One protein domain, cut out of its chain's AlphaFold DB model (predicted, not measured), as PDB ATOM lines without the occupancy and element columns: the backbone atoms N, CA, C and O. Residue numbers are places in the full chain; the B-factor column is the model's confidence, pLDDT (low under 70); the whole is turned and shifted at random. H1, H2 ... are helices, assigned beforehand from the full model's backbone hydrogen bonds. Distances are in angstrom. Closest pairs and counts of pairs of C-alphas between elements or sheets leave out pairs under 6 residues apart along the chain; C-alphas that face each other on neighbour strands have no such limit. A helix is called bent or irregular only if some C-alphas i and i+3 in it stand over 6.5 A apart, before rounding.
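AT A GLANCE: This is residues 42 to 81 of the 82 residues of an uncharacterized protein of Acrocarpospora corrugata (UniProt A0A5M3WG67). A long unnamed stretch, residues 42 to 62, makes a loop that folds back at residues 47 to 51 and runs to the other end of the domain, where a short helix, H1, turns the backbone into a longer helix, H2, which runs back beside it. The printed part has 40 residues with two named helices, H1 then H2, and no named strand. The class is all helix, though under half of the residues are in named elements. The whole is compact, with a radius of gyration of the C-alphas of 9.5 A, and elongated, spanning 28 by 18 by 10 A.

HOW THE PARTS SIT: H1, residues 63 to 66, and H2, residues 68 to 79, touch only at the corner by their tight link of 1 residue. Their closest C-alphas, those of Ala 64 and Gly 70, are 4.7 A apart, and H2 touches H1 with residues 70 to 74 alone. In H2, 5 of 8 O i to N i+4 pairs are within hydrogen-bond range; H1 is too short for such a pair.

IN THESE COORDINATES: C-alpha 42 is at (10.663, 25.511, 44.762). H1 begins at C-alpha 63, (21.888, 34.223, 47.077), and is irregular: C-alphas 63 and 66 are 7.7 A apart. H2, 17.4 A long, ends at C-alpha 79, (17.961, 16.231, 54.289); it is only just irregular, with C-alphas 69 and 72 at 6.8 A.

THE WHOLE: The C-alphas farthest apart, those of Thr 48 and Arg 69, are 29.0 A apart. The printed part has no cut. The model's confidence is low at residues 47 to 50, with pLDDT under 70.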
ATOM      1  N   ARG A  42      10.924  24.538  43.699       73.75
ATOM      2  CA  ARG A  42      10.663  25.511  44.762       73.75
ATOM      3  C   ARG A  42      11.316  25.029  46.059       73.75
ATOM      4  O   ARG A  42      11.282  23.845  46.376       73.75
ATOM      5  N   PRO A  43      11.790  25.960  46.890       78.19
ATOM      6  CA  PRO A  43      13.107  25.951  47.578       78.19
ATOM      7  C   PRO A  43      14.011  24.702  47.417       78.19
ATOM      8  O   PRO A  43      14.475  24.117  48.394       78.19
ATOM      9  N   GLY A  44      14.321  24.312  46.182       70.81
ATOM     10  CA  GLY A  44      15.170  23.167  45.845       70.81
ATOM     11  C   GLY A  44      14.437  21.839  45.692       70.81
ATOM     12  O   GLY A  44      15.075  20.844  45.379       70.81
ATOM     13  N   VAL A  45      13.127  21.776  45.898       72.12
ATOM     14  CA  VAL A  45      12.325  20.559  45.728       72.12
ATOM     15  C   VAL A  45      11.646  20.594  44.366       72.12
ATOM     16  O   VAL A  45      11.045  21.607  43.995       72.12
ATOM     17  N   PHE A  46      11.746  19.498  43.613       70.62
ATOM     18  CA  PHE A  46      10.969  19.324  42.394       70.62
ATOM     19  C   PHE A  46       9.488  19.187  42.758       70.62
ATOM     20  O   PHE A  46       9.089  18.304  43.511       70.62
ATOM     21  N   THR A  47       8.657  20.089  42.245       64.75
ATOM     22  CA  THR A  47       7.277  20.237  42.728       64.75
ATOM     23  C   THR A  47       6.328  19.141  42.245       64.75
ATOM     24  O   THR A  47       5.218  19.047  42.755       64.75
ATOM     25  N   THR A  48       6.739  18.332  41.263       65.50
ATOM     26  CA  THR A  48       5.872  17.338  40.606       65.50
ATOM     27  C   THR A  48       6.218  15.895  41.002       65.50
ATOM     28  O   THR A  48       5.326  15.049  41.004       65.50
ATOM     29  N   HIS A  49       7.459  15.604  41.429       64.38
ATOM     30  CA  HIS A  49       7.848  14.319  42.037       64.38
ATOM     31  C   HIS A  49       8.634  14.517  43.348       64.38
ATOM     32  O   HIS A  49       9.728  15.083  43.310       64.38
ATOM     33  N   PRO A  50       8.161  13.977  44.495       68.19
ATOM     34  CA  PRO A  50       8.784  14.197  45.808       68.19
ATOM     35  C   PRO A  50      10.217  13.673  45.959       68.19
ATOM     36  O   PRO A  50      10.902  14.036  46.907       68.19
ATOM     37  N   ARG A  51      10.673  12.794  45.057       79.44
ATOM     38  CA  ARG A  51      11.962  12.092  45.172       79.44
ATOM     39  C   ARG A  51      13.120  12.785  44.451       79.44
ATOM     40  O   ARG A  51      14.217  12.240  44.422       79.44
ATOM     41  N   LEU A  52      12.890  13.959  43.860       86.38
ATOM     42  CA  LEU A  52      13.933  14.739  43.197       86.38
ATOM     43  C   LEU A  52      14.160  16.061  43.936       86.38
ATOM     44  O   LEU A  52      13.276  16.912  44.046       86.38
ATOM     45  N   GLY A  53      15.383  16.229  44.431       87.12
ATOM     46  CA  GLY A  53      15.864  17.459  45.038       87.12
ATOM     47  C   GLY A  53      17.020  18.037  44.233       87.12
ATOM     48  O   GLY A  53      17.838  17.308  43.683       87.12
ATOM     49  N   TYR A  54      17.099  19.358  44.206       88.69
ATOM     50  CA  TYR A  54      18.215  20.114  43.661       88.69
ATOM     51  C   TYR A  54      19.090  20.627  44.803       88.69
ATOM     52  O   TYR A  54      18.602  20.880  45.912       88.69
ATOM     53  N   LEU A  55      20.382  20.803  44.538       91.56
ATOM     54  CA  LEU A  55      21.336  21.408  45.460       91.56
ATOM     55  C   LEU A  55      22.385  22.200  44.672       91.56
ATOM     56  O   LEU A  55      22.775  21.795  43.581       91.56
ATOM     57  N   GLY A  56      22.853  23.318  45.229       92.31
ATOM     58  CA  GLY A  56      23.930  24.107  44.631       92.31
ATOM     59  C   GLY A  56      23.489  25.046  43.507       92.31
ATOM     60  O   GLY A  56      24.339  25.672  42.877       92.31
ATOM     61  N   LEU A  57      22.184  25.190  43.247       91.62
ATOM     62  CA  LEU A  57      21.708  26.111  42.214       91.62
ATOM     63  C   LEU A  57      21.785  27.563  42.706       91.62
ATOM     64  O   LEU A  57      21.506  27.876  43.866       91.62
ATOM     65  N   LYS A  58      22.144  28.488  41.810       87.25
ATOM     66  CA  LYS A  58      22.128  29.925  42.117       87.25
ATOM     67  C   LYS A  58      20.702  30.334  42.493       87.25
ATOM     68  O   LYS A  58      19.763  29.971  41.789       87.25
ATOM     69  N   TRP A  59      20.545  31.080  43.589       84.50
ATOM     70  CA  TRP A  59      19.235  31.503  44.102       84.50
ATOM     71  C   TRP A  59      18.260  30.356  44.408       84.50
ATOM     72  O   TRP A  59      17.051  30.565  44.434       84.50
ATOM     73  N   GLN A  60      18.764  29.149  44.681       87.50
ATOM     74  CA  GLN A  60      17.913  28.006  45.001       87.50
ATOM     75  C   GLN A  60      17.027  28.262  46.222       87.50
ATOM     76  O   GLN A  60      15.814  28.059  46.181       87.50
ATOM     77  N   ARG A  61      17.667  28.685  47.316       88.81
ATOM     78  CA  ARG A  61      17.020  29.079  48.572       88.81
ATOM     79  C   ARG A  61      17.518  30.427  49.078       88.81
ATOM     80  O   ARG A  61      16.801  31.103  49.807       88.81
ATOM     81  N   ALA A  62      18.747  30.800  48.725       86.81
ATOM     82  CA  ALA A  62      19.374  32.072  49.051       86.81
ATOM     83  C   ALA A  62      20.394  32.467  47.968       86.81
ATOM     84  O   ALA A  62      20.818  31.641  47.161       86.81
ATOM     85  N   ALA A  63      20.853  33.722  47.991       87.94
ATOM     86  CA  ALA A  63      21.888  34.223  47.077       87.94
ATOM     87  C   ALA A  63      23.140  33.332  47.048       87.94
ATOM     88  O   ALA A  63      23.719  33.086  45.996       87.94
ATOM     89  N   ALA A  64      23.524  32.820  48.219       92.38
ATOM     90  CA  ALA A  64      24.737  32.042  48.430       92.38
ATOM     91  C   ALA A  64      24.577  30.533  48.156       92.38
ATOM     92  O   ALA A  64      25.514  29.780  48.424       92.38
ATOM     93  N   SER A  65      23.425  30.068  47.660       93.06
ATOM     94  CA  SER A  65      23.137  28.636  47.455       93.06
ATOM     95  C   SER A  65      24.152  27.916  46.556       93.06
ATOM     96  O   SER A  65      24.404  26.734  46.763       93.06
ATOM     97  N   ASN A  66      24.789  28.626  45.619       93.81
ATOM     98  CA  ASN A  66      25.829  28.099  44.726       93.81
ATOM     99  C   ASN A  66      27.263  28.409  45.194       93.81
ATOM    100  O   ASN A  66      28.190  28.434  44.389       93.81
ATOM    101  N   SER A  67      27.450  28.694  46.481       94.56
ATOM    102  CA  SER A  67      28.768  28.932  47.072       94.56
ATOM    103  C   SER A  67      29.116  27.835  48.069       94.56
ATOM    104  O   SER A  67      28.232  27.298  48.740       94.56
ATOM    105  N   LEU A  68      30.414  27.573  48.245       94.25
ATOM    106  CA  LEU A  68      30.908  26.625  49.250       94.25
ATOM    107  C   LEU A  68      30.388  26.952  50.659       94.25
ATOM    108  O   LEU A  68      29.977  26.063  51.400       94.25
ATOM    109  N   ARG A  69      30.332  28.242  51.013       92.94
ATOM    110  CA  ARG A  69      29.823  28.693  52.317       92.94
ATOM    111  C   ARG A  69      28.316  28.472  52.472       92.94
ATOM    112  O   ARG A  69      27.856  28.148  53.565       92.94
ATOM    113  N   GLY A  70      27.535  28.708  51.419       92.81
ATOM    114  CA  GLY A  70      26.072  28.729  51.501       92.81
ATOM    115  C   GLY A  70      25.401  27.373  51.283       92.81
ATOM    116  O   GLY A  70      24.408  27.081  51.957       92.81
ATOM    117  N   VAL A  71      25.954  26.517  50.421       95.25
ATOM    118  CA  VAL A  71      25.308  25.264  49.983       95.25
ATOM    119  C   VAL A  71      25.007  24.301  51.138       95.25
ATOM    120  O   VAL A  71      23.969  23.641  51.157       95.25
ATOM    121  N   GLY A  72      25.844  24.280  52.180       94.94
ATOM    122  CA  GLY A  72      25.642  23.407  53.343       94.94
ATOM    123  C   GLY A  72      24.373  23.716  54.155       94.94
ATOM    124  O   GLY A  72      23.855  22.847  54.863       94.94
ATOM    125  N   ARG A  73      23.834  24.942  54.082       91.88
ATOM    126  CA  ARG A  73      22.538  25.280  54.703       91.88
ATOM    127  C   ARG A  73      21.369  24.722  53.893       91.88
ATOM    128  O   ARG A  73      20.327  24.411  54.473       91.88
ATOM    129  N   ASP A  74      21.525  24.605  52.582       91.88
ATOM    130  CA  ASP A  74      20.510  24.044  51.693       91.88
ATOM    131  C   ASP A  74      20.480  22.527  51.805       91.88
ATOM    132  O   ASP A  74      19.409  21.967  52.031       91.88
ATOM    133  N   ALA A  75      21.648  21.884  51.833       92.38
ATOM    134  CA  ALA A  75      21.765  20.442  52.045       92.38
ATOM    135  C   ALA A  75      21.074  19.997  53.346       92.38
ATOM    136  O   ALA A  75      20.226  19.108  53.332       92.38
ATOM    137  N   ARG A  76      21.352  20.678  54.468       92.50
ATOM    138  CA  ARG A  76      20.720  20.374  55.768       92.50
ATOM    139  C   ARG A  76      19.207  20.571  55.780       92.50
ATOM    140  O   ARG A  76      18.511  19.897  56.530       92.50
ATOM    141  N   TYR A  77      18.696  21.521  55.006       88.62
ATOM    142  CA  TYR A  77      17.258  21.766  54.910       88.62
ATOM    143  C   TYR A  77      16.549  20.691  54.096       88.62
ATOM    144  O   TYR A  77      15.445  20.300  54.472       88.62
ATOM    145  N   GLN A  78      17.185  20.232  53.016       86.75
ATOM    146  CA  GLN A  78      16.677  19.164  52.161       86.75
ATOM    147  C   GLN A  78      16.699  17.831  52.905       86.75
ATOM    148  O   GLN A  78      15.663  17.195  53.017       86.75
ATOM    149  N   ALA A  79      17.822  17.478  53.533       88.94
ATOM    150  CA  ALA A  79      17.961  16.231  54.289       88.94
ATOM    151  C   ALA A  79      16.965  16.086  55.456       88.94
ATOM    152  O   ALA A  79      16.672  14.977  55.867       88.94
ATOM    153  N   ARG A  80      16.436  17.192  56.002       87.25
ATOM    154  CA  ARG A  80      15.394  17.170  57.050       87.25
ATOM    155  C   ARG A  80      13.971  16.962  56.517       87.25
ATOM    156  O   ARG A  80      13.050  16.857  57.317       87.25
ATOM    157  N   ARG A  81      13.777  17.039  55.200       76.12
ATOM    158  CA  ARG A  81      12.476  16.922  54.515       76.12
ATOM    159  C   ARG A  81      12.343  15.638  53.702       76.12
ATOM    160  O   ARG A  81      11.330  15.467  53.031       76.12
TER     161      ARG A  81